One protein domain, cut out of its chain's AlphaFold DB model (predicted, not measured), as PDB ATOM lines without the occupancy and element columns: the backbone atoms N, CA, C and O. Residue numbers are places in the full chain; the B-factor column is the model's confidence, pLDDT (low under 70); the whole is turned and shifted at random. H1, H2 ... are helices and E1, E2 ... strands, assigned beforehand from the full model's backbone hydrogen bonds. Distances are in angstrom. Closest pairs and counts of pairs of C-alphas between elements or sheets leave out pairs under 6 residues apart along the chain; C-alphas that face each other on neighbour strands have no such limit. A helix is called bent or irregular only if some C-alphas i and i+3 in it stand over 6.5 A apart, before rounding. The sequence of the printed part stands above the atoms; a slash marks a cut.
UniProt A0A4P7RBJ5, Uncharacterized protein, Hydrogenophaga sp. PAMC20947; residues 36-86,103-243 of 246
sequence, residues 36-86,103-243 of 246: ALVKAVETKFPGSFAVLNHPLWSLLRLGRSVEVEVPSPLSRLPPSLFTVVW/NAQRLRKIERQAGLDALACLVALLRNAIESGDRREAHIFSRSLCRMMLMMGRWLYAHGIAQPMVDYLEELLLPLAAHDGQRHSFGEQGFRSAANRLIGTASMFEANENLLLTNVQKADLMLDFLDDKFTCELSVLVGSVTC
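What this domain is: This is residues 36 to 86 and 103 to 243 of the 246 residues of an uncharacterized protein of Hydrogenophaga sp. PAMC20947 (UniProt A0A4P7RBJ5). The helical hairpin H8 and H9 makes the middle, with H11 alongside in a loose up and down bundle, each helix running against the one before it. Short helices H3 to H5 pack on H8, H6 and H7 cover another side of the hairpin, H12 and H13 cross at the last residues of H9, and H1 lies far out, touching only H2. A small antiparallel pair of strands, E1 - E2, lies beside H9 and H11. The printed part has 192 residues, with eleven helices, E1, H12, H13 and E2 in that order along the chain, and is mostly helix. It is compact, with a radius of gyration of the C-alphas of 16.8 A and spans of 49 by 48 by 32 A.

Where its parts are: H1, residues 36 to 44, begins at C-alpha 36 (74.248, 137.687, 99.586). H2 is 48 to 52, H3 56 to 59, H4 66 to 69, H5 71 to 74, H6 79 to 86 and H7 104 to 111. H8, 116 to 132, is 24.0 A long and H9, 135 to 151, is 24.3 A, ending at C-alpha 151 (93.908, 124.610, 122.093). H10 is 153 to 158. H11, 162 to 177, 20.5 A, has a kink of 42 degrees near residue 169 and is irregular, with C-alphas 171 and 174 7.1 A apart. E1 is 182 to 185, H12 190 to 208, 27.1 A, H13 215 to 226, 16.4 A, and E2 239 to 242, ending at C-alpha 242 (97.883, 141.470, 139.159).

How they stand to each other: H8 and H9 touch at a shallow tilt of 17 degrees, opposite ways, the closest C-alphas being those of Leu 126 and Ala 138, 5.0 A. H9, with residues 135 to 142 alone, touches H11 at His 139 and Ala 177, 4.9 A. H3 touches H8 at Leu 56 and Ala 120, 4.6 A. H7 touches H9 at Glu 111 and Met 148, 5.8 A, and H6 at Arg 106 and Val 84, 6.5 A. H12 touches H9 at Ala 195 and Leu 150, 4.8 A, a steep tilt of 58 degrees, and H13 at Ala 202 and Met 222, 6.2 A. H10 and H12 are about perpendicular, at 77 degrees. Between E1 and E2, N 183 and O 241 are 3.0 A apart, within hydrogen-bond range. Every O i to N i+4 pair is within range in H2, H7, H8, H9, H10, H12 and H13, against 4 of 5 in H1, 3 of 4 in H6 and 8 of 12 in H11; H3, H4 and H5 are too short for one.

The domain as a whole: The C-alphas of Ala 36 and Thr 231, the two farthest apart, are 51.7 A apart. Residues 87 to 102 are not printed, and C-alphas 86 and 103 are 13.4 A apart across the cut. The link H13 to E2, 12 residues, is long. Residues 65 to 75 and 231 to 233 have pLDDT under 70.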
ATOM      1  N   ALA A  36      73.762 137.880 100.951       87.75
ATOM      2  CA  ALA A  36      74.248 137.687  99.586       87.75
ATOM      3  C   ALA A  36      75.782 137.578  99.526       87.75
ATOM      4  O   ALA A  36      76.307 136.693  98.855       87.75
ATOM      5  N   LEU A  37      76.498 138.433 100.265       86.81
ATOM      6  CA  LEU A  37      77.954 138.367 100.366       86.81
ATOM      7  C   LEU A  37      78.401 137.086 101.072       86.81
ATOM      8  O   LEU A  37      79.314 136.433 100.584       86.81
ATOM      9  N   VAL A  38      77.746 136.700 102.171       88.06
ATOM     10  CA  VAL A  38      78.085 135.454 102.880       88.06
ATOM     11  C   VAL A  38      77.889 134.239 101.968       88.06
ATOM     12  O   VAL A  38      78.782 133.405 101.877       88.06
ATOM     13  N   LYS A  39      76.777 134.166 101.223       88.56
ATOM     14  CA  LYS A  39      76.532 133.086 100.250       88.56
ATOM     15  C   LYS A  39      77.578 133.051  99.132       88.56
ATOM     16  O   LYS A  39      78.005 131.973  98.742       88.56
ATOM     17  N   ALA A  40      78.008 134.212  98.639       89.25
ATOM     18  CA  ALA A  40      79.054 134.287  97.620       89.25
ATOM     19  C   ALA A  40      80.428 133.835  98.149       89.25
ATOM     20  O   ALA A  40      81.206 133.233  97.409       89.25
ATOM     21  N   VAL A  41      80.731 134.121  99.422       88.69
ATOM     22  CA  VAL A  41      81.951 133.639 100.086       88.69
ATOM     23  C   VAL A  41      81.882 132.131 100.306       88.69
ATOM     24  O   VAL A  41      82.864 131.462 100.016       88.69
ATOM     25  N   GLU A  42      80.729 131.589 100.704       91.31
ATOM     26  CA  GLU A  42      80.525 130.147 100.908       91.31
ATOM     27  C   GLU A  42      80.856 129.317  99.662       91.31
ATOM     28  O   GLU A  42      81.460 128.255  99.769       91.31
ATOM     29  N   THR A  43      80.542 129.825  98.466       90.94
ATOM     30  CA  THR A  43      80.905 129.160  97.203       90.94
ATOM     31  C   THR A  43      82.420 129.041  97.010       90.94
ATOM     32  O   THR A  43      82.883 128.093  96.384       90.94
ATOM     33  N   LYS A  44      83.200 129.999  97.525       90.81
ATOM     34  CA  LYS A  44      84.670 130.004  97.420       90.81
ATOM     35  C   LYS A  44      85.349 129.336  98.618       90.81
ATOM     36  O   LYS A  44      86.427 128.774  98.465       90.81
ATOM     37  N   PHE A  45      84.725 129.410  99.789       87.56
ATOM     38  CA  PHE A  45      85.241 128.926 101.064       87.56
ATOM     39  C   PHE A  45      84.122 128.189 101.818       87.56
ATOM     40  O   PHE A  45      83.424 128.799 102.635       87.56
ATOM     41  N   PRO A  46      83.932 126.886 101.547       88.94
ATOM     42  CA  PRO A  46      82.916 126.084 102.219       88.94
ATOM     43  C   PRO A  46      83.063 126.122 103.748       88.94
ATOM     44  O   PRO A  46      84.171 126.045 104.278       88.94
ATOM     45  N   GLY A  47      81.942 126.242 104.458       86.00
ATOM     46  CA  GLY A  47      81.873 126.360 105.918       86.00
ATOM     47  C   GLY A  47      81.963 127.796 106.452       86.00
ATOM     48  O   GLY A  47      81.659 128.031 107.625       86.00
ATOM     49  N   SER A  48      82.310 128.778 105.614       88.00
ATOM     50  CA  SER A  48      82.380 130.194 106.003       88.00
ATOM     51  C   SER A  48      81.048 130.739 106.533       88.00
ATOM     52  O   SER A  48      81.038 131.558 107.453       88.00
ATOM     53  N   PHE A  49      79.918 130.258 106.006       88.81
ATOM     54  CA  PHE A  49      78.583 130.652 106.437       88.81
ATOM     55  C   PHE A  49      78.349 130.314 107.912       88.81
ATOM     56  O   PHE A  49      77.866 131.165 108.663       88.81
ATOM     57  N   ALA A  50      78.707 129.094 108.324       87.19
ATOM     58  CA  ALA A  50      78.536 128.627 109.696       87.19
ATOM     59  C   ALA A  50      79.434 129.408 110.663       87.19
ATOM     60  O   ALA A  50      78.974 129.837 111.719       87.19
ATOM     61  N   VAL A  51      80.684 129.674 110.265       88.88
ATOM     62  CA  VAL A  51      81.622 130.471 111.065       88.88
ATOM     63  C   VAL A  51      81.132 131.910 111.213       88.88
ATOM     64  O   VAL A  51      81.085 132.415 112.327       88.88
ATOM     65  N   LEU A  52      80.719 132.582 110.135       87.00
ATOM     66  CA  LEU A  52      80.312 133.995 110.177       87.00
ATOM     67  C   LEU A  52      79.000 134.236 110.937       87.00
ATOM     68  O   LEU A  52      78.823 135.309 111.514       87.00
ATOM     69  N   ASN A  53      78.096 133.256 110.957       85.38
ATOM     70  CA  ASN A  53      76.815 133.340 111.669       85.38
ATOM     71  C   ASN A  53      76.837 132.622 113.027       85.38
ATOM     72  O   ASN A  53      75.781 132.376 113.612       85.38
ATOM     73  N   HIS A  54      78.024 132.278 113.529       87.62
ATOM     74  CA  HIS A  54      78.161 131.549 114.779       87.62
ATOM     75  C   HIS A  54      77.659 132.384 115.979       87.62
ATOM     76  O   HIS A  54      78.002 133.566 116.091       87.62
ATOM     77  N   PRO A  55      76.899 131.799 116.927       85.69
ATOM     78  CA  PRO A  55      76.341 132.527 118.073       85.69
ATOM     79  C   PRO A  55      77.395 133.071 119.055       85.69
ATOM     80  O   PRO A  55      77.106 133.966 119.845       85.69
ATOM     81  N   LEU A  56      78.637 132.586 118.982       89.81
ATOM     82  CA  LEU A  56      79.775 133.164 119.713       89.81
ATOM     83  C   LEU A  56      79.853 134.691 119.539       89.81
ATOM     84  O   LEU A  56      80.106 135.410 120.501       89.81
ATOM     85  N   TRP A  57      79.609 135.201 118.328       87.56
ATOM     86  CA  TRP A  57      79.797 136.622 118.027       87.56
ATOM     87  C   TRP A  57      78.770 137.534 118.695       87.56
ATOM     88  O   TRP A  57      79.068 138.706 118.921       87.56
ATOM     89  N   SER A  58      77.569 137.032 119.003       83.81
ATOM     90  CA  SER A  58      76.624 137.771 119.845       83.81
ATOM     91  C   SER A  58      77.047 137.705 121.306       83.81
ATOM     92  O   SER A  58      77.115 138.745 121.948       83.81
ATOM     93  N   LEU A  59      77.466 136.529 121.789       86.25
ATOM     94  CA  LEU A  59      77.906 136.346 123.174       86.25
ATOM     95  C   LEU A  59      79.124 137.208 123.543       86.25
ATOM     96  O   LEU A  59      79.247 137.615 124.692       86.25
ATOM     97  N   LEU A  60      79.982 137.555 122.585       88.06
ATOM     98  CA  LEU A  60      81.079 138.516 122.766       88.06
ATOM     99  C   LEU A  60      80.614 139.991 122.744       88.06
ATOM    100  O   LEU A  60      81.422 140.905 122.608       88.06
ATOM    101  N   ARG A  61      79.320 140.302 122.850       85.00
ATOM    102  CA  ARG A  61      78.834 141.687 122.965       85.00
ATOM    103  C   ARG A  61      78.457 141.982 124.412       85.00
ATOM    104  O   ARG A  61      77.312 141.801 124.806       85.00
ATOM    105  N   LEU A  62      79.418 142.494 125.184       79.50
ATOM    106  CA  LEU A  62      79.256 142.786 126.618       79.50
ATOM    107  C   LEU A  62      78.113 143.759 126.944       79.50
ATOM    108  O   LEU A  62      77.554 143.696 128.028       79.50
ATOM    109  N   GLY A  63      77.732 144.639 126.014       72.81
ATOM    110  CA  GLY A  63      76.662 145.622 126.227       72.81
ATOM    111  C   GLY A  63      75.231 145.066 126.212       72.81
ATOM    112  O   GLY A  63      74.288 145.850 126.150       72.81
ATOM    113  N   ARG A  64      75.039 143.743 126.187       72.50
ATOM    114  CA  ARG A  64      73.719 143.091 126.135       72.50
ATOM    115  C   ARG A  64      73.641 142.021 127.206       72.50
ATOM    116  O   ARG A  64      74.530 141.188 127.219       72.50
ATOM    117  N   SER A  65      72.610 142.003 128.049       69.38
ATOM    118  CA  SER A  65      72.522 140.994 129.115       69.38
ATOM    119  C   SER A  65      72.528 139.565 128.564       69.38
ATOM    120  O   SER A  65      71.881 139.254 127.555       69.38
ATOM    121  N   VAL A  66      73.262 138.707 129.266       67.38
ATOM    122  CA  VAL A  66      73.322 137.260 129.073       67.38
ATOM    123  C   VAL A  66      71.935 136.655 129.191       67.38
ATOM    124  O   VAL A  66      71.606 135.836 128.355       67.38
ATOM    125  N   GLU A  67      71.068 137.076 130.111       63.28
ATOM    126  CA  GLU A  67      69.725 136.481 130.258       63.28
ATOM    127  C   GLU A  67      68.867 136.586 128.985       63.28
ATOM    128  O   GLU A  67      68.101 135.677 128.661       63.28
ATOM    129  N   VAL A  68      69.045 137.660 128.209       60.81
ATOM    130  CA  VAL A  68      68.368 137.849 126.915       60.81
ATOM    131  C   VAL A  68      69.034 137.018 125.816       60.81
ATOM    132  O   VAL A  68      68.367 136.528 124.902       60.81
ATOM    133  N   GLU A  69      70.355 136.859 125.887       59.72
ATOM    134  CA  GLU A  69      71.149 136.226 124.839       59.72
ATOM    135  C   GLU A  69      71.522 134.770 125.102       59.72
ATOM    136  O   GLU A  69      71.947 134.148 124.152       59.72
ATOM    137  N   VAL A  70      71.385 134.201 126.300       54.44
ATOM    138  CA  VAL A  70      71.901 132.873 126.679       54.44
ATOM    139  C   VAL A  70      70.917 131.732 126.489       54.44
ATOM    140  O   VAL A  70      71.358 130.700 125.981       54.44
ATOM    141  N   PRO A  71      69.606 131.866 126.761       56.16
ATOM    142  CA  PRO A  71      68.675 130.767 126.533       56.16
ATOM    143  C   PRO A  71      68.677 130.262 125.080       56.16
ATOM    144  O   PRO A  71      68.360 129.103 124.845       56.16
ATOM    145  N   SER A  72      69.074 131.083 124.096       61.62
ATOM    146  CA  SER A  72      69.056 130.732 122.662       61.62
ATOM    147  C   SER A  72      70.345 130.057 122.124       61.62
ATOM    148  O   SER A  72      70.235 129.087 121.382       61.62
ATOM    149  N   PRO A  73      71.572 130.511 122.436       61.81
ATOM    150  CA  PRO A  73      72.830 129.868 122.049       61.81
ATOM    151  C   PRO A  73      73.126 128.605 122.839       61.81
ATOM    152  O   PRO A  73      73.534 127.607 122.255       61.81
ATOM    153  N   LEU A  74      72.902 128.641 124.155       67.19
ATOM    154  CA  LEU A  74      73.177 127.505 125.023       67.19
ATOM    155  C   LEU A  74      72.209 126.342 124.722       67.19
ATOM    156  O   LEU A  74      72.634 125.191 124.651       67.19
ATOM    157  N   SER A  75      70.943 126.627 124.398       65.94
ATOM    158  CA  SER A  75      69.989 125.597 123.942       65.94
ATOM    159  C   SER A  75      70.308 124.990 122.571       65.94
ATOM    160  O   SER A  75      69.774 123.934 122.240       65.94
ATOM    161  N   ARG A  76      71.174 125.628 121.774       72.31
ATOM    162  CA  ARG A  76      71.621 125.139 120.458       72.31
ATOM    163  C   ARG A  76      72.976 124.441 120.507       72.31
ATOM    164  O   ARG A  76      73.529 124.136 119.453       72.31
ATOM    165  N   LEU A  77      73.515 124.198 121.703       78.56
ATOM    166  CA  LEU A  77      74.771 123.475 121.834       78.56
ATOM    167  C   LEU A  77      74.660 122.058 121.250       78.56
ATOM    168  O   LEU A  77      73.622 121.405 121.396       78.56
ATOM    169  N   PRO A  78      75.746 121.543 120.646       81.06
ATOM    170  CA  PRO A  78      75.843 120.144 120.266       81.06
ATOM    171  C   PRO A  78      75.482 119.223 121.443       81.06
ATOM    172  O   PRO A  78      75.835 119.541 122.585       81.06
ATOM    173  N   PRO A  79      74.859 118.052 121.208       79.50
ATOM    174  CA  PRO A  79      74.442 117.142 122.283       79.50
ATOM    175  C   PRO A  79      75.560 116.789 123.282       79.50
ATOM    176  O   PRO A  79      75.326 116.650 124.486       79.50
ATOM    177  N   SER A  80      76.799 116.694 122.795       81.81
ATOM    178  CA  SER A  80      77.994 116.414 123.596       81.81
ATOM    179  C   SER A  80      78.392 117.546 124.549       81.81
ATOM    180  O   SER A  80      78.984 117.275 125.592       81.81
ATOM    181  N   LEU A  81      78.074 118.803 124.232       84.00
ATOM    182  CA  LEU A  81      78.247 119.943 125.138       84.00
ATOM    183  C   LEU A  81      77.008 120.135 126.009       84.00
ATOM    184  O   LEU A  81      77.135 120.389 127.203       84.00
ATOM    185  N   PHE A  82      75.816 119.929 125.445       81.81
ATOM    186  CA  PHE A  82      74.558 120.060 126.174       81.81
ATOM    187  C   PHE A  82      74.518 119.159 127.415       81.81
ATOM    188  O   PHE A  82      74.301 119.608 128.540       81.81
ATOM    189  N   THR A  83      74.828 117.878 127.251       80.56
ATOM    190  CA  THR A  83      74.870 116.932 128.380       80.56
ATOM    191  C   THR A  83      75.849 117.351 129.482       80.56
ATOM    192  O   THR A  83      75.571 117.151 130.665       80.56
ATOM    193  N   VAL A  84      76.969 117.980 129.114       83.00
ATOM    194  CA  VAL A  84      77.989 118.466 130.053       83.00
ATOM    195  C   VAL A  84      77.545 119.741 130.767       83.00
ATOM    196  O   VAL A  84      77.848 119.895 131.946       83.00
ATOM    197  N   VAL A  85      76.807 120.631 130.105       80.62
ATOM    198  CA  VAL A  85      76.372 121.916 130.678       80.62
ATOM    199  C   VAL A  85      75.130 121.766 131.553       80.62
ATOM    200  O   VAL A  85      75.108 122.272 132.673       80.62
ATOM    201  N   TRP A  86      74.133 121.003 131.098       74.50
ATOM    202  CA  TRP A  86      72.892 120.767 131.852       74.50
ATOM    203  C   TRP A  86      72.956 119.542 132.764       74.50
ATOM    204  O   TRP A  86      72.025 119.287 133.518       74.50
ATOM    205  N   ASN A 103      83.175 121.616 138.257       84.62
ATOM    206  CA  ASN A 103      84.442 121.022 138.670       84.62
ATOM    207  C   ASN A 103      85.413 120.884 137.489       84.62
ATOM    208  O   ASN A 103      85.024 120.946 136.316       84.62
ATOM    209  N   ALA A 104      86.687 120.644 137.808       85.19
ATOM    210  CA  ALA A 104      87.751 120.499 136.814       85.19
ATOM    211  C   ALA A 104      87.448 119.407 135.772       85.19
ATOM    212  O   ALA A 104      87.750 119.576 134.595       85.19
ATOM    213  N   GLN A 105      86.796 118.307 136.165       86.88
ATOM    214  CA  GLN A 105      86.452 117.223 135.241       86.88
ATOM    215  C   GLN A 105      85.404 117.651 134.205       86.88
ATOM    216  O   GLN A 105      85.521 117.301 133.029       86.88
ATOM    217  N   ARG A 106      84.379 118.404 134.621       89.00
ATOM    218  CA  ARG A 106      83.320 118.908 133.737       89.00
ATOM    219  C   ARG A 106      83.876 119.937 132.757       89.00
ATOM    220  O   ARG A 106      83.626 119.821 131.560       89.00
ATOM    221  N   LEU A 107      84.694 120.869 133.240       91.25
ATOM    222  CA  LEU A 107      85.373 121.854 132.393       91.25
ATOM    223  C   LEU A 107      86.313 121.185 131.398       91.25
ATOM    224  O   LEU A 107      86.242 121.467 130.205       91.25
ATOM    225  N   ARG A 108      87.086 120.192 131.843       91.31
ATOM    226  CA  ARG A 108      87.953 119.411 130.960       91.31
ATOM    227  C   ARG A 108      87.169 118.704 129.848       91.31
ATOM    228  O   ARG A 108      87.654 118.623 128.726       91.31
ATOM    229  N   LYS A 109      85.941 118.230 130.099       90.88
ATOM    230  CA  LYS A 109      85.068 117.665 129.043       90.88
ATOM    231  C   LYS A 109      84.633 118.700 127.998       90.88
ATOM    232  O   LYS A 109      84.425 118.316 126.848       90.88
ATOM    233  N   ILE A 110      84.490 119.970 128.380       92.38
ATOM    234  CA  ILE A 110      84.236 121.074 127.439       92.38
ATOM    235  C   ILE A 110      85.521 121.390 126.668       92.38
ATOM    236  O   ILE A 110      85.500 121.432 125.443       92.38
ATOM    237  N   GLU A 111      86.650 121.528 127.367       93.06
ATOM    238  CA  GLU A 111      87.966 121.829 126.784       93.06
ATOM    239  C   GLU A 111      88.423 120.789 125.749       93.06
ATOM    240  O   GLU A 111      88.994 121.148 124.721       93.06
ATOM    241  N   ARG A 112      88.107 119.503 125.965       91.25
ATOM    242  CA  ARG A 112      88.371 118.415 125.000       91.25
ATOM    243  C   ARG A 112      87.638 118.591 123.667       91.25
ATOM    244  O   ARG A 112      88.084 118.051 122.660       91.25
ATOM    245  N   GLN A 113      86.529 119.329 123.645       89.75
ATOM    246  CA  GLN A 113      85.715 119.580 122.451       89.75
ATOM    247  C   GLN A 113      86.141 120.873 121.744       89.75
ATOM    248  O   GLN A 113      85.293 121.633 121.279       89.75
ATOM    249  N   ALA A 114      87.451 121.140 121.705       87.38
ATOM    250  CA  ALA A 114      88.012 122.407 121.261       87.38
ATOM    251  C   ALA A 114      87.452 122.861 119.904       87.38
ATOM    252  O   ALA A 114      87.710 122.254 118.864       87.38
ATOM    253  N   GLY A 115      86.662 123.934 119.931       91.19
ATOM    254  CA  GLY A 115      85.855 124.388 118.803       91.19
ATOM    255  C   GLY A 115      85.014 125.612 119.157       91.19
ATOM    256  O   GLY A 115      84.913 125.998 120.323       91.19
ATOM    257  N   LEU A 116      84.395 126.228 118.144       91.50
ATOM    258  CA  LEU A 116      83.615 127.458 118.326       91.50
ATOM    259  C   LEU A 116      82.421 127.276 119.275       91.50
ATOM    260  O   LEU A 116      82.139 128.187 120.051       91.50
ATOM    261  N   ASP A 117      81.755 126.118 119.259       90.75
ATOM    262  CA  ASP A 117      80.638 125.821 120.167       90.75
ATOM    263  C   ASP A 117      81.097 125.733 121.627       90.75
ATOM    264  O   ASP A 117      80.477 126.313 122.519       90.75
ATOM    265  N   ALA A 118      82.218 125.051 121.882       92.44
ATOM    266  CA  ALA A 118      82.790 124.938 123.223       92.44
ATOM    267  C   ALA A 118      83.302 126.298 123.726       92.44
ATOM    268  O   ALA A 118      83.132 126.637 124.897       92.44
ATOM    269  N   LEU A 119      83.855 127.114 122.825       93.88
ATOM    270  CA  LEU A 119      84.251 128.488 123.112       93.88
ATOM    271  C   LEU A 119      83.038 129.372 123.446       93.88
ATOM    272  O   LEU A 119      83.055 130.081 124.449       93.88
ATOM    273  N   ALA A 120      81.961 129.292 122.656       91.62
ATOM    274  CA  ALA A 120      80.704 129.995 122.923       91.62
ATOM    275  C   ALA A 120      80.097 129.583 124.265       91.62
ATOM    276  O   ALA A 120      79.661 130.440 125.030       91.62
ATOM    277  N   CYS A 121      80.125 128.286 124.572       91.38
ATOM    278  CA  CYS A 121      79.700 127.759 125.859       91.38
ATOM    279  C   CYS A 121      80.479 128.400 127.016       91.38
ATOM    280  O   CYS A 121      79.866 128.917 127.944       91.38
ATOM    281  N   LEU A 122      81.816 128.407 126.957       93.69
ATOM    282  CA  LEU A 122      82.648 128.994 128.014       93.69
ATOM    283  C   LEU A 122      82.436 130.504 128.154       93.69
ATOM    284  O   LEU A 122      82.366 130.997 129.276       93.69
ATOM    285  N   VAL A 123      82.273 131.235 127.045       93.31
ATOM    286  CA  VAL A 123      81.945 132.671 127.085       93.31
ATOM    287  C   VAL A 123      80.585 132.901 127.746       93.31
ATOM    288  O   VAL A 123      80.468 133.784 128.589       93.31
ATOM    289  N   ALA A 124      79.565 132.107 127.414       89.88
ATOM    290  CA  ALA A 124      78.245 132.227 128.033       89.88
ATOM    291  C   ALA A 124      78.287 131.942 129.543       89.88
ATOM    292  O   ALA A 124      77.740 132.726 130.316       89.88
ATOM    293  N   LEU A 125      78.968 130.870 129.964       90.25
ATOM    294  CA  LEU A 125      79.143 130.522 131.380       90.25
ATOM    295  C   LEU A 125      79.894 131.615 132.144       90.25
ATOM    296  O   LEU A 125      79.437 132.053 133.197       90.25
ATOM    297  N   LEU A 126      80.998 132.104 131.573       92.44
ATOM    298  CA  LEU A 126      81.783 133.189 132.146       92.44
ATOM    299  C   LEU A 126      80.936 134.443 132.348       92.44
ATOM    300  O   LEU A 126      80.912 135.012 133.435       92.44
ATOM    301  N   ARG A 127      80.217 134.870 131.309       90.38
ATOM    302  CA  ARG A 127      79.394 136.072 131.405       90.38
ATOM    303  C   ARG A 127      78.232 135.897 132.381       90.38
ATOM    304  O   ARG A 127      77.935 136.837 133.105       90.38
ATOM    305  N   ASN A 128      77.620 134.715 132.444       88.19
ATOM    306  CA  ASN A 128      76.582 134.418 133.430       88.19
ATOM    307  C   ASN A 128      77.109 134.537 134.868       88.19
ATOM    308  O   ASN A 128      76.459 135.157 135.706       88.19
ATOM    309  N   ALA A 129      78.302 134.001 135.143       89.69
ATOM    310  CA  ALA A 129      78.951 134.140 136.447       89.69
ATOM    311  C   ALA A 129      79.285 135.605 136.780       89.69
ATOM    312  O   ALA A 129      79.032 136.047 137.899       89.69
ATOM    313  N   ILE A 130      79.773 136.381 135.799       90.44
ATOM    314  CA  ILE A 130      80.024 137.824 135.955       90.44
ATOM    315  C   ILE A 130      78.727 138.572 136.298       90.44
ATOM    316  O   ILE A 130      78.715 139.357 137.244       90.44
ATOM    317  N   GLU A 131      77.635 138.326 135.563       88.44
ATOM    318  CA  GLU A 131      76.334 138.973 135.805       88.44
ATOM    319  C   GLU A 131      75.715 138.556 137.149       88.44
ATOM    320  O   GLU A 131      75.106 139.383 137.825       88.44
ATOM    321  N   SER A 132      75.943 137.313 137.581       87.44
ATOM    322  CA  SER A 132      75.479 136.793 138.879       87.44
ATOM    323  C   SER A 132      76.358 137.238 140.060       87.44
ATOM    324  O   SER A 132      76.017 136.987 141.214       87.44
ATOM    325  N   GLY A 133      77.500 137.881 139.792       88.56
ATOM    326  CA  GLY A 133      78.465 138.311 140.805       88.56
ATOM    327  C   GLY A 133      79.325 137.188 141.398       88.56
ATOM    328  O   GLY A 133      80.088 137.446 142.335       88.56
ATOM    329  N   ASP A 134      79.261 135.966 140.858       90.56
ATOM    330  CA  ASP A 134      80.102 134.849 141.296       90.56
ATOM    331  C   ASP A 134      81.509 134.973 140.694       90.56
ATOM    332  O   ASP A 134      81.848 134.421 139.644       90.56
ATOM    333  N   ARG A 135      82.353 135.742 141.386       90.81
ATOM    334  CA  ARG A 135      83.737 135.993 140.962       90.81
ATOM    335  C   ARG A 135      84.587 134.727 140.939       90.81
ATOM    336  O   ARG A 135      85.510 134.647 140.132       90.81
ATOM    337  N   ARG A 136      84.301 133.747 141.802       91.00
ATOM    338  CA  ARG A 136      85.081 132.508 141.877       91.00
ATOM    339  C   ARG A 136      84.812 131.646 140.649       91.00
ATOM    340  O   ARG A 136      85.761 131.184 140.014       91.00
ATOM    341  N   GLU A 137      83.545 131.461 140.290       91.25
ATOM    342  CA  GLU A 137      83.179 130.744 139.066       91.25
ATOM    343  C   GLU A 137      83.643 131.485 137.814       91.25
ATOM    344  O   GLU A 137      84.226 130.865 136.924       91.25
ATOM    345  N   ALA A 138      83.477 132.812 137.767       93.25
ATOM    346  CA  ALA A 138      83.984 133.620 136.662       93.25
ATOM    347  C   ALA A 138      85.495 133.413 136.470       93.25
ATOM    348  O   ALA A 138      85.958 133.173 135.352       93.25
ATOM    349  N   HIS A 139      86.266 133.409 137.558       93.19
ATOM    350  CA  HIS A 139      87.701 133.154 137.500       93.19
ATOM    351  C   HIS A 139      88.016 131.765 136.926       93.19
ATOM    352  O   HIS A 139      88.788 131.646 135.971       93.19
ATOM    353  N   ILE A 140      87.340 130.723 137.418       93.06
ATOM    354  CA  ILE A 140      87.488 129.348 136.922       93.06
ATOM    355  C   ILE A 140      87.162 129.256 135.419       93.06
ATOM    356  O   ILE A 140      87.949 128.693 134.652       93.06
ATOM    357  N   PHE A 141      86.047 129.838 134.970       94.62
ATOM    358  CA  PHE A 141      85.668 129.830 133.554       94.62
ATOM    359  C   PHE A 141      86.640 130.611 132.683       94.62
ATOM    360  O   PHE A 141      86.933 130.184 131.567       94.62
ATOM    361  N   SER A 142      87.177 131.725 133.183       94.69
ATOM    362  CA  SER A 142      88.171 132.507 132.451       94.69
ATOM    363  C   SER A 142      89.472 131.724 132.240       94.69
ATOM    364  O   SER A 142      90.055 131.794 131.156       94.69
ATOM    365  N   ARG A 143      89.869 130.867 133.193       93.75
ATOM    366  CA  ARG A 143      90.998 129.938 133.010       93.75
ATOM    367  C   ARG A 143      90.723 128.947 131.888       93.75
ATOM    368  O   ARG A 143      91.552 128.779 130.993       93.75
ATOM    369  N   SER A 144      89.554 128.309 131.920       94.94
ATOM    370  CA  SER A 144      89.135 127.363 130.882       94.94
ATOM    371  C   SER A 144      89.010 128.020 129.511       94.94
ATOM    372  O   SER A 144      89.359 127.414 128.499       94.94
ATOM    373  N   LEU A 145      88.587 129.284 129.464       95.38
ATOM    374  CA  LEU A 145      88.536 130.079 128.243       95.38
ATOM    375  C   LEU A 145      89.934 130.317 127.654       95.38
ATOM    376  O   LEU A 145      90.133 130.113 126.456       95.38
ATOM    377  N   CYS A 146      90.920 130.678 128.480       94.81
ATOM    378  CA  CYS A 146      92.308 130.813 128.033       94.81
ATOM    379  C   CYS A 146      92.868 129.483 127.506       94.81
ATOM    380  O   CYS A 146      93.471 129.445 126.432       94.81
ATOM    381  N   ARG A 147      92.617 128.370 128.209       94.38
ATOM    382  CA  ARG A 147      93.018 127.030 127.748       94.38
ATOM    383  C   ARG A 147      92.390 126.713 126.393       94.38
ATOM    384  O   ARG A 147      93.108 126.359 125.464       94.38
ATOM    385  N   MET A 148      91.083 126.930 126.240       94.94
ATOM    386  CA  MET A 148      90.364 126.748 124.975       94.94
ATOM    387  C   MET A 148      90.982 127.559 123.829       94.94
ATOM    388  O   MET A 148      91.190 127.034 122.736       94.94
ATOM    389  N   MET A 149      91.330 128.823 124.082       95.12
ATOM    390  CA  MET A 149      92.003 129.674 123.101       95.12
ATOM    391  C   MET A 149      93.344 129.077 122.656       95.12
ATOM    392  O   MET A 149      93.611 129.029 121.455       95.12
ATOM    393  N   LEU A 150      94.171 128.582 123.590       94.62
ATOM    394  CA  LEU A 150      95.452 127.937 123.261       94.62
ATOM    395  C   LEU A 150      95.246 126.673 122.420       94.62
ATOM    396  O   LEU A 150      95.895 126.510 121.385       94.62
ATOM    397  N   MET A 151      94.287 125.831 122.813       93.06
ATOM    398  CA  MET A 151      93.908 124.610 122.093       93.06
ATOM    399  C   MET A 151      93.455 124.902 120.656       93.06
ATOM    400  O   MET A 151      93.783 124.168 119.724       93.06
ATOM    401  N   MET A 152      92.729 126.004 120.459       93.50
ATOM    402  CA  MET A 152      92.243 126.450 119.152       93.50
ATOM    403  C   MET A 152      93.253 127.307 118.376       93.50
ATOM    404  O   MET A 152      92.950 127.722 117.253       93.50
ATOM    405  N   GLY A 153      94.447 127.570 118.915       92.62
ATOM    406  CA  GLY A 153      95.381 128.564 118.382       92.62
ATOM    407  C   GLY A 153      95.673 128.396 116.890       92.62
ATOM    408  O   GLY A 153      95.518 129.345 116.123       92.62
ATOM    409  N   ARG A 154      95.989 127.175 116.439       91.12
ATOM    410  CA  ARG A 154      96.229 126.890 115.009       91.12
ATOM    411  C   ARG A 154      95.027 127.254 114.134       91.12
ATOM    412  O   ARG A 154      95.206 127.854 113.076       91.12
ATOM    413  N   TRP A 155      93.820 126.895 114.567       92.38
ATOM    414  CA  TRP A 155      92.594 127.184 113.827       92.38
ATOM    415  C   TRP A 155      92.329 128.695 113.776       92.38
ATOM    416  O   TRP A 155      92.070 129.231 112.699       92.38
ATOM    417  N   LEU A 156      92.497 129.401 114.898       93.69
ATOM    418  CA  LEU A 156      92.324 130.854 114.985       93.69
ATOM    419  C   LEU A 156      93.319 131.622 114.100       93.69
ATOM    420  O   LEU A 156      92.933 132.597 113.450       93.69
ATOM    421  N   TYR A 157      94.582 131.181 114.043       92.38
ATOM    422  CA  TYR A 157      95.592 131.768 113.154       92.38
ATOM    423  C   TYR A 157      95.278 131.515 111.684       92.38
ATOM    424  O   TYR A 157      95.351 132.447 110.886       92.38
ATOM    425  N   ALA A 158      94.884 130.288 111.332       90.31
ATOM    426  CA  ALA A 158      94.513 129.943 109.962       90.31
ATOM    427  C   ALA A 158      93.331 130.784 109.443       90.31
ATOM    428  O   ALA A 158      93.267 131.077 108.254       90.31
ATOM    429  N   HIS A 159      92.435 131.212 110.337       88.69
ATOM    430  CA  HIS A 159      91.289 132.066 110.008       88.69
ATOM    431  C   HIS A 159      91.565 133.568 110.184       88.69
ATOM    432  O   HIS A 159      90.676 134.382 109.947       88.69
ATOM    433  N   GLY A 160      92.774 133.963 110.603       89.19
ATOM    434  CA  GLY A 160      93.148 135.370 110.773       89.19
ATOM    435  C   GLY A 160      92.423 136.099 111.911       89.19
ATOM    436  O   GLY A 160      92.396 137.326 111.923       89.19
ATOM    437  N   ILE A 161      91.841 135.366 112.868       91.12
ATOM    438  CA  ILE A 161      91.051 135.930 113.980       91.12
ATOM    439  C   ILE A 161      91.718 135.775 115.351       91.12
ATOM    440  O   ILE A 161      91.178 136.256 116.341       91.12
ATOM    441  N   ALA A 162      92.895 135.146 115.422       92.88
ATOM    442  CA  ALA A 162      93.637 134.951 116.670       92.88
ATOM    443  C   ALA A 162      93.899 136.262 117.427       92.88
ATOM    444  O   ALA A 162      93.468 136.392 118.567       92.88
ATOM    445  N   GLN A 163      94.565 137.236 116.794       91.19
ATOM    446  CA  GLN A 163      94.941 138.478 117.477       91.19
ATOM    447  C   GLN A 163      93.720 139.301 117.919       91.19
ATOM    448  O   GLN A 163      93.642 139.604 119.105       91.19
ATOM    449  N   PRO A 164      92.711 139.573 117.059       90.62
ATOM    450  CA  PRO A 164      91.519 140.300 117.496       90.62
ATOM    451  C   PRO A 164      90.775 139.627 118.655       90.62
ATOM    452  O   PRO A 164      90.213 140.315 119.501       90.62
ATOM    453  N   MET A 165      90.759 138.290 118.697       92.50
ATOM    454  CA  MET A 165      90.160 137.546 119.806       92.50
ATOM    455  C   MET A 165      90.963 137.707 121.097       92.50
ATOM    456  O   MET A 165      90.366 137.900 122.147       92.50
ATOM    457  N   VAL A 166      92.294 137.636 121.032       93.19
ATOM    458  CA  VAL A 166      93.167 137.827 122.201       93.19
ATOM    459  C   VAL A 166      93.031 139.237 122.753       93.19
ATOM    460  O   VAL A 166      92.732 139.369 123.935       93.19
ATOM    461  N   ASP A 167      93.159 140.255 121.897       91.44
ATOM    462  CA  ASP A 167      93.036 141.663 122.291       91.44
ATOM    463  C   ASP A 167      91.685 141.894 122.982       91.44
ATOM    464  O   ASP A 167      91.613 142.415 124.091       91.44
ATOM    465  N   TYR A 168      90.602 141.396 122.374       91.25
ATOM    466  CA  TYR A 168      89.266 141.482 122.953       91.25
ATOM    467  C   TYR A 168      89.176 140.800 124.330       91.25
ATOM    468  O   TYR A 168      88.602 141.357 125.269       91.25
ATOM    469  N   LEU A 169      89.708 139.583 124.465       92.69
ATOM    470  CA  LEU A 169      89.636 138.831 125.715       92.69
ATOM    471  C   LEU A 169      90.459 139.495 126.823       92.69
ATOM    472  O   LEU A 169      89.936 139.669 127.922       92.69
ATOM    473  N   GLU A 170      91.703 139.883 126.549       91.06
ATOM    474  CA  GLU A 170      92.607 140.468 127.545       91.06
ATOM    475  C   GLU A 170      92.193 141.882 127.969       91.06
ATOM    476  O   GLU A 170      92.333 142.227 129.145       91.06
ATOM    477  N   GLU A 171      91.653 142.688 127.050       90.31
ATOM    478  CA  GLU A 171      91.248 144.067 127.343       90.31
ATOM    479  C   GLU A 171      89.859 144.163 127.980       90.31
ATOM    480  O   GLU A 171      89.632 145.050 128.803       90.31
ATOM    481  N   LEU A 172      88.923 143.277 127.609       90.56
ATOM    482  CA  LEU A 172      87.511 143.441 127.972       90.56
ATOM    483  C   LEU A 172      86.949 142.311 128.830       90.56
ATOM    484  O   LEU A 172      86.231 142.597 129.783       90.56
ATOM    485  N   LEU A 173      87.225 141.042 128.513       90.75
ATOM    486  CA  LEU A 173      86.509 139.925 129.146       90.75
ATOM    487  C   LEU A 173      87.224 139.361 130.383       90.75
ATOM    488  O   LEU A 173      86.607 139.211 131.433       90.75
ATOM    489  N   LEU A 174      88.521 139.066 130.281       92.00
ATOM    490  CA  LEU A 174      89.329 138.521 131.378       92.00
ATOM    491  C   LEU A 174      89.451 139.465 132.590       92.00
ATOM    492  O   LEU A 174      89.429 138.961 133.713       92.00
ATOM    493  N   PRO A 175      89.522 140.806 132.437       92.31
ATOM    494  CA  PRO A 175      89.543 141.711 133.587       92.31
ATOM    495  C   PRO A 175      88.267 141.645 134.437       92.31
ATOM    496  O   PRO A 175      88.334 141.811 135.651       92.31
ATOM    497  N   LEU A 176      87.114 141.360 133.823       91.62
ATOM    498  CA  LEU A 176      85.836 141.215 134.533       91.62
ATOM    499  C   LEU A 176      85.769 139.928 135.368       91.62
ATOM    500  O   LEU A 176      84.944 139.820 136.270       91.62
ATOM    501  N   ALA A 177      86.644 138.966 135.075       92.69
ATOM    502  CA  ALA A 177      86.755 137.680 135.754       92.69
ATOM    503  C   ALA A 177      87.852 137.664 136.835       92.69
ATOM    504  O   ALA A 177      88.297 136.595 137.266       92.69
ATOM    505  N   ALA A 178      88.347 138.841 137.228       91.88
ATOM    506  CA  ALA A 178      89.386 138.945 138.236       91.88
ATOM    507  C   ALA A 178      88.877 138.465 139.606       91.88
ATOM    508  O   ALA A 178      87.778 138.809 140.048       91.88
ATOM    509  N   HIS A 179      89.711 137.693 140.294       90.62
ATOM    510  CA  HIS A 179      89.454 137.192 141.639       90.62
ATOM    511  C   HIS A 179      90.732 137.319 142.462       90.62
ATOM    512  O   HIS A 179      91.823 137.099 141.940       90.62
ATOM    513  N   ASP A 180      90.610 137.765 143.713       87.75
ATOM    514  CA  ASP A 180      91.743 138.054 144.605       87.75
ATOM    515  C   ASP A 180      92.821 138.962 143.978       87.75
ATOM    516  O   ASP A 180      94.024 138.773 144.147       87.75
ATOM    517  N   GLY A 181      92.379 139.955 143.197       84.94
ATOM    518  CA  GLY A 181      93.263 140.889 142.493       84.94
ATOM    519  C   GLY A 181      94.061 140.265 141.344       84.94
ATOM    520  O   GLY A 181      94.937 140.925 140.791       84.94
ATOM    521  N   GLN A 182      93.767 139.022 140.961       87.62
ATOM    522  CA  GLN A 182      94.420 138.302 139.870       87.62
ATOM    523  C   GLN A 182      93.453 138.084 138.709       87.62
ATOM    524  O   GLN A 182      92.287 137.738 138.902       87.62
ATOM    525  N   ARG A 183      93.955 138.215 137.480       90.38
ATOM    526  CA  ARG A 183      93.256 137.789 136.257       90.38
ATOM    527  C   ARG A 183      94.138 136.866 135.436       90.38
ATOM    528  O   ARG A 183      95.359 136.991 135.485       90.38
ATOM    529  N   HIS A 184      93.538 135.995 134.635       92.12
ATOM    530  CA  HIS A 184      94.312 135.177 133.708       92.12
ATOM    531  C   HIS A 184      94.799 135.977 132.494       92.12
ATOM    532  O   HIS A 184      94.178 136.962 132.095       92.12
ATOM    533  N   SER A 185      95.920 135.550 131.915       90.12
ATOM    534  CA  SER A 185      96.513 136.121 130.695       90.12
ATOM    535  C   SER A 185      97.308 135.063 129.927       90.12
ATOM    536  O   SER A 185      97.594 133.982 130.457       90.12
ATOM    537  N   PHE A 186      97.698 135.371 128.692       86.19
ATOM    538  CA  PHE A 186      98.457 134.447 127.849       86.19
ATOM    539  C   PHE A 186      99.979 134.545 128.026       86.19
ATOM    540  O   PHE A 186     100.700 134.666 127.041       86.19
ATOM    541  N   GLY A 187     100.474 134.460 129.264       75.31
ATOM    542  CA  GLY A 187     101.907 134.426 129.585       75.31
ATOM    543  C   GLY A 187     102.709 135.652 129.112       75.31
ATOM    544  O   GLY A 187     102.247 136.487 128.340       75.31
ATOM    545  N   GLU A 188     103.965 135.771 129.547       74.62
ATOM    546  CA  GLU A 188     104.792 136.949 129.215       74.62
ATOM    547  C   GLU A 188     105.111 137.067 127.718       74.62
ATOM    548  O   GLU A 188     105.242 138.163 127.180       74.62
ATOM    549  N   GLN A 189     105.217 135.932 127.020       81.44
ATOM    550  CA  GLN A 189     105.515 135.898 125.585       81.44
ATOM    551  C   GLN A 189     104.267 136.016 124.695       81.44
ATOM    552  O   GLN A 189     104.369 135.948 123.465       81.44
ATOM    553  N   GLY A 190     103.092 136.164 125.309       87.44
ATOM    554  CA  GLY A 190     101.818 136.315 124.629       87.44
ATOM    555  C   GLY A 190     101.270 135.034 123.994       87.44
ATOM    556  O   GLY A 190     101.922 133.990 123.863       87.44
ATOM    557  N   PHE A 191     100.032 135.159 123.515       92.25
ATOM    558  CA  PHE A 191      99.229 134.059 122.983       92.25
ATOM    559  C   PHE A 191      99.904 133.255 121.866       92.25
ATOM    560  O   PHE A 191      99.815 132.028 121.842       92.25
ATOM    561  N   ARG A 192     100.589 133.918 120.923       90.44
ATOM    562  CA  ARG A 192     101.232 133.232 119.789       90.44
ATOM    563  C   ARG A 192     102.308 132.260 120.233       90.44
ATOM    564  O   ARG A 192     102.330 131.128 119.751       90.44
ATOM    565  N   SER A 193     103.191 132.712 121.118       89.75
ATOM    566  CA  SER A 193     104.270 131.876 121.633       89.75
ATOM    567  C   SER A 193     103.689 130.716 122.439       89.75
ATOM    568  O   SER A 193     104.028 129.561 122.185       89.75
ATOM    569  N   ALA A 194     102.716 131.004 123.310       90.56
ATOM    570  CA  ALA A 194     102.048 129.997 124.125       90.56
ATOM    571  C   ALA A 194     101.358 128.907 123.285       90.56
ATOM    572  O   ALA A 194     101.608 127.718 123.485       90.56
ATOM    573  N   ALA A 195     100.550 129.292 122.292       92.06
ATOM    574  CA  ALA A 195      99.855 128.344 121.425       92.06
ATOM    575  C   ALA A 195     100.832 127.496 120.590       92.06
ATOM    576  O   ALA A 195     100.652 126.283 120.468       92.06
ATOM    577  N   ASN A 196     101.891 128.114 120.051       91.69
ATOM    578  CA  ASN A 196     102.923 127.406 119.288       91.69
ATOM    579  C   ASN A 196     103.723 126.433 120.159       91.69
ATOM    580  O   ASN A 196     104.052 125.338 119.703       91.69
ATOM    581  N   ARG A 197     104.023 126.810 121.405       91.06
ATOM    582  CA  ARG A 197     104.723 125.939 122.352       91.06
ATOM    583  C   ARG A 197     103.863 124.730 122.706       91.06
ATOM    584  O   ARG A 197     104.354 123.614 122.610       91.06
ATOM    585  N   LEU A 198     102.577 124.928 123.004       92.81
ATOM    586  CA  LEU A 198     101.654 123.832 123.315       92.81
ATOM    587  C   LEU A 198     101.528 122.828 122.157       92.81
ATOM    588  O   LEU A 198     101.728 121.626 122.349       92.81
ATOM    589  N   ILE A 199     101.236 123.313 120.945       91.25
ATOM    590  CA  ILE A 199     101.072 122.435 119.777       91.25
ATOM    591  C   ILE A 199     102.397 121.797 119.348       91.25
ATOM    592  O   ILE A 199     102.416 120.640 118.924       91.25
ATOM    593  N   GLY A 200     103.505 122.532 119.480       90.62
ATOM    594  CA  GLY A 200     104.851 122.045 119.203       90.62
ATOM    595  C   GLY A 200     105.223 120.895 120.131       90.62
ATOM    596  O   GLY A 200     105.628 119.842 119.646       90.62
ATOM    597  N   THR A 201     104.998 121.041 121.439       91.31
ATOM    598  CA  THR A 201     105.255 119.977 122.420       91.31
ATOM    599  C   THR A 201     104.401 118.739 122.156       91.31
ATOM    600  O   THR A 201     104.937 117.632 122.147       91.31
ATOM    601  N   ALA A 202     103.109 118.897 121.851       90.75
ATOM    602  CA  ALA A 202     102.253 117.766 121.484       90.75
ATOM    603  C   ALA A 202     102.715 117.052 120.204       90.75
ATOM    604  O   ALA A 202     102.711 115.824 120.154       90.75
ATOM    605  N   SER A 203     103.163 117.808 119.200       90.19
ATOM    606  CA  SER A 203     103.674 117.240 117.944       90.19
ATOM    607  C   SER A 203     105.016 116.524 118.139       90.19
ATOM    608  O   SER A 203     105.239 115.471 117.553       90.19
ATOM    609  N   MET A 204     105.902 117.068 118.982       89.31
ATOM    610  CA  MET A 204     107.165 116.413 119.336       89.31
ATOM    611  C   MET A 204     106.929 115.111 120.100       89.31
ATOM    612  O   MET A 204     107.582 114.117 119.807       89.31
ATOM    613  N   PHE A 205     105.985 115.096 121.044       90.31
ATOM    614  CA  PHE A 205     105.620 113.882 121.773       90.31
ATOM    615  C   PHE A 205     105.093 112.797 120.824       90.31
ATOM    616  O   PHE A 205     105.556 111.664 120.865       90.31
ATOM    617  N   GLU A 206     104.179 113.158 119.919       90.56
ATOM    618  CA  GLU A 206     103.651 112.242 118.901       90.56
ATOM    619  C   GLU A 206     104.764 111.648 118.021       90.56
ATOM    620  O   GLU A 206     104.783 110.440 117.794       90.56
ATOM    621  N   ALA A 207     105.717 112.478 117.581       90.06
ATOM    622  CA  ALA A 207     106.848 112.036 116.768       90.06
ATOM    623  C   ALA A 207     107.826 111.134 117.541       90.06
ATOM    624  O   ALA A 207     108.267 110.118 117.007       90.06
ATOM    625  N   ASN A 208     108.149 111.483 118.791       90.44
ATOM    626  CA  ASN A 208     109.089 110.730 119.625       90.44
ATOM    627  C   ASN A 208     108.546 109.348 120.005       90.44
ATOM    628  O   ASN A 208     109.293 108.375 119.997       90.44
ATOM    629  N   GLU A 209     107.248 109.262 120.293       89.25
ATOM    630  CA  GLU A 209     106.576 108.005 120.639       89.25
ATOM    631  C   GLU A 209     106.112 107.219 119.396       89.25
ATOM    632  O   GLU A 209     105.522 106.146 119.519       89.25
ATOM    633  N   ASN A 210     106.366 107.745 118.188       88.00
ATOM    634  CA  ASN A 210     105.915 107.182 116.912       88.00
ATOM    635  C   ASN A 210     104.405 106.853 116.908       88.00
ATOM    636  O   ASN A 210     103.966 105.802 116.430       88.00
ATOM    637  N   LEU A 211     103.609 107.751 117.490       89.06
ATOM    638  CA  LEU A 211     102.160 107.620 117.602       89.06
ATOM    639  C   LEU A 211     101.468 108.360 116.453       89.06
ATOM    640  O   LEU A 211     101.975 109.339 115.917       89.06
ATOM    641  N   LEU A 212     100.261 107.917 116.103       89.19
ATOM    642  CA  LEU A 212      99.344 108.658 115.237       89.19
ATOM    643  C   LEU A 212      98.099 108.989 116.050       89.19
ATOM    644  O   LEU A 212      97.154 108.199 116.128       89.19
ATOM    645  N   LEU A 213      98.126 110.141 116.713       89.19
ATOM    646  CA  LEU A 213      97.061 110.524 117.629       89.19
ATOM    647  C   LEU A 213      95.868 111.088 116.851       89.19
ATOM    648  O   LEU A 213      95.998 111.919 115.949       89.19
ATOM    649  N   THR A 214      94.667 110.686 117.247       89.94
ATOM    650  CA  THR A 214      93.427 111.340 116.809       89.94
ATOM    651  C   THR A 214      93.335 112.762 117.374       89.94
ATOM    652  O   THR A 214      93.976 113.089 118.372       89.94
ATOM    653  N   ASN A 215      92.479 113.615 116.799       86.38
ATOM    654  CA  ASN A 215      92.262 114.975 117.321       86.38
ATOM    655  C   ASN A 215      91.841 114.985 118.799       86.38
ATOM    656  O   ASN A 215      92.269 115.857 119.547       86.38
ATOM    657  N   VAL A 216      91.045 113.999 119.226       87.12
ATOM    658  CA  VAL A 216      90.609 113.865 120.625       87.12
ATOM    659  C   VAL A 216      91.790 113.513 121.530       87.12
ATOM    660  O   VAL A 216      91.976 114.147 122.561       87.12
ATOM    661  N   GLN A 217      92.636 112.564 121.122       90.25
ATOM    662  CA  GLN A 217      93.832 112.196 121.889       90.25
ATOM    663  C   GLN A 217      94.858 113.335 121.942       90.25
ATOM    664  O   GLN A 217      95.472 113.556 122.981       90.25
ATOM    665  N   LYS A 218      95.016 114.103 120.855       90.44
ATOM    666  CA  LYS A 218      95.833 115.327 120.870       90.44
ATOM    667  C   LYS A 218      95.255 116.360 121.825       90.44
ATOM    668  O   LYS A 218      96.016 117.007 122.540       90.44
ATOM    669  N   ALA A 219      93.929 116.503 121.851       90.38
ATOM    670  CA  ALA A 219      93.267 117.401 122.783       90.38
ATOM    671  C   ALA A 219      93.558 116.999 124.236       90.38
ATOM    672  O   ALA A 219      93.934 117.839 125.047       90.38
ATOM    673  N   ASP A 220      93.469 115.707 124.549       91.12
ATOM    674  CA  ASP A 220      93.823 115.181 125.867       91.12
ATOM    675  C   ASP A 220      95.264 115.434 126.261       91.12
ATOM    676  O   ASP A 220      95.511 115.937 127.354       91.12
ATOM    677  N   LEU A 221      96.190 115.124 125.358       91.69
ATOM    678  CA  LEU A 221      97.614 115.301 125.586       91.69
ATOM    679  C   LEU A 221      97.951 116.769 125.875       91.69
ATOM    680  O   LEU A 221      98.651 117.071 126.838       91.69
ATOM    681  N   MET A 222      97.415 117.696 125.079       92.50
ATOM    682  CA  MET A 222      97.606 119.128 125.311       92.50
ATOM    683  C   MET A 222      96.989 119.592 126.638       92.50
ATOM    684  O   MET A 222      97.586 120.411 127.331       92.50
ATOM    685  N   LEU A 223      95.833 119.056 127.037       91.56
ATOM    686  CA  LEU A 223      95.246 119.366 128.345       91.56
ATOM    687  C   LEU A 223      96.069 118.798 129.501       91.56
ATOM    688  O   LEU A 223      96.195 119.461 130.525       91.56
ATOM    689  N   ASP A 224      96.653 117.613 129.337       91.06
ATOM    690  CA  ASP A 224      97.572 117.036 130.318       91.06
ATOM    691  C   ASP A 224      98.864 117.852 130.448       91.06
ATOM    692  O   ASP A 224      99.357 118.016 131.564       91.06
ATOM    693  N   PHE A 225      99.367 118.439 129.356       90.25
ATOM    694  CA  PHE A 225     100.455 119.420 129.423       90.25
ATOM    695  C   PHE A 225     100.056 120.687 130.184       90.25
ATOM    696  O   PHE A 225     100.806 121.146 131.037       90.25
ATOM    697  N   LEU A 226      98.876 121.250 129.915       88.12
ATOM    698  CA  LEU A 226      98.394 122.448 130.614       88.12
ATOM    699  C   LEU A 226      98.032 122.186 132.092       88.12
ATOM    700  O   LEU A 226      97.868 123.136 132.860       88.12
ATOM    701  N   ASP A 227      97.864 120.920 132.477       86.00
ATOM    702  CA  ASP A 227      97.646 120.463 133.856       86.00
ATOM    703  C   ASP A 227      98.962 120.081 134.568       86.00
ATOM    704  O   ASP A 227      98.904 119.539 135.669       86.00
ATOM    705  N   ASP A 228     100.125 120.317 133.942       81.19
ATOM    706  CA  ASP A 228     101.460 119.903 134.409       81.19
ATOM    707  C   ASP A 228     101.544 118.421 134.811       81.19
ATOM    708  O   ASP A 228     102.293 118.028 135.706       81.19
ATOM    709  N   LYS A 229     100.786 117.547 134.138       77.19
ATOM    710  CA  LYS A 229     100.903 116.096 134.374       77.19
ATOM    711  C   LYS A 229     102.197 115.505 133.821       77.19
ATOM    712  O   LYS A 229     102.515 114.350 134.098       77.19
ATOM    713  N   PHE A 230     102.923 116.289 133.035       72.75
ATOM    714  CA  PHE A 230     104.243 115.973 132.519       72.75
ATOM    715  C   PHE A 230     105.259 116.959 133.092       72.75
ATOM    716  O   PHE A 230     104.908 118.057 133.507       72.75
ATOM    717  N   THR A 231     106.542 116.609 133.032       65.12
ATOM    718  CA  THR A 231     107.654 117.458 133.502       65.12
ATOM    719  C   THR A 231     107.837 118.757 132.706       65.12
ATOM    720  O   THR A 231     108.718 119.556 133.012       65.12
ATOM    721  N   CYS A 232     107.032 118.981 131.667       61.66
ATOM    722  CA  CYS A 232     106.976 120.242 130.949       61.66
ATOM    723  C   CYS A 232     106.018 121.192 131.675       61.66
ATOM    724  O   CYS A 232     104.810 121.043 131.528       61.66
ATOM    725  N   GLU A 233     106.554 122.181 132.394       63.78
ATOM    726  CA  GLU A 233     105.769 123.279 132.979       63.78
ATOM    727  C   GLU A 233     105.119 124.103 131.855       63.78
ATOM    728  O   GLU A 233     105.728 125.008 131.263       63.78
ATOM    729  N   LEU A 234     103.890 123.730 131.497       74.38
ATOM    730  CA  LEU A 234     103.087 124.380 130.463       74.38
ATOM    731  C   LEU A 234     101.793 124.964 131.035       74.38
ATOM    732  O   LEU A 234     101.130 125.726 130.330       74.38
ATOM    733  N   SER A 235     101.471 124.736 132.310       73.00
ATOM    734  CA  SER A 235     100.422 125.502 132.994       73.00
ATOM    735  C   SER A 235     100.708 127.006 133.002       73.00
ATOM    736  O   SER A 235      99.778 127.800 132.870       73.00
ATOM    737  N   VAL A 236     101.989 127.397 133.030       76.44
ATOM    738  CA  VAL A 236     102.461 128.792 132.963       76.44
ATOM    739  C   VAL A 236     102.044 129.518 131.680       76.44
ATOM    740  O   VAL A 236     102.094 130.745 131.618       76.44
ATOM    741  N   LEU A 237     101.619 128.781 130.645       73.88
ATOM    742  CA  LEU A 237     101.076 129.366 129.418       73.88
ATOM    743  C   LEU A 237      99.748 130.101 129.651       73.88
ATOM    744  O   LEU A 237      99.403 130.992 128.874       73.88
ATOM    745  N   VAL A 238      99.021 129.737 130.710       75.88
ATOM    746  CA  VAL A 238      97.897 130.506 131.247       75.88
ATOM    747  C   VAL A 238      98.348 131.087 132.582       75.88
ATOM    748  O   VAL A 238      98.179 130.479 133.637       75.88
ATOM    749  N   GLY A 239      98.967 132.259 132.512       77.94
ATOM    750  CA  GLY A 239      99.480 132.963 133.682       77.94
ATOM    751  C   GLY A 239      98.387 133.713 134.436       77.94
ATOM    752  O   GLY A 239      97.266 133.874 133.945       77.94
ATOM    753  N   SER A 240      98.748 134.234 135.606       78.88
ATOM    754  CA  SER A 240      97.953 135.211 136.349       78.88
ATOM    755  C   SER A 240      98.705 136.536 136.421       78.88
ATOM    756  O   SER A 240      99.921 136.550 136.598       78.88
ATOM    757  N   VAL A 241      97.987 137.641 136.254       81.94
ATOM    758  CA  VAL A 241      98.525 139.004 136.327       81.94
ATOM    759  C   VAL A 241      97.744 139.777 137.377       81.94
ATOM    760  O   VAL A 241      96.511 139.695 137.436       81.94
ATOM    761  N   THR A 242      98.465 140.557 138.179       82.31
ATOM    762  CA  THR A 242      97.883 141.470 139.159       82.31
ATOM    763  C   THR A 242      97.084 142.561 138.451       82.31
ATOM    764  O   THR A 242      97.573 143.242 137.550       82.31
ATOM    765  N   CYS A 243      95.832 142.746 138.859       73.50
ATOM    766  CA  CYS A 243      95.021 143.870 138.420       73.50
ATOM    767  C   CYS A 243      95.396 145.096 139.264       73.50
ATOM    768  O   CYS A 243      95.213 145.061 140.483       73.50
TER     769      CYS A 243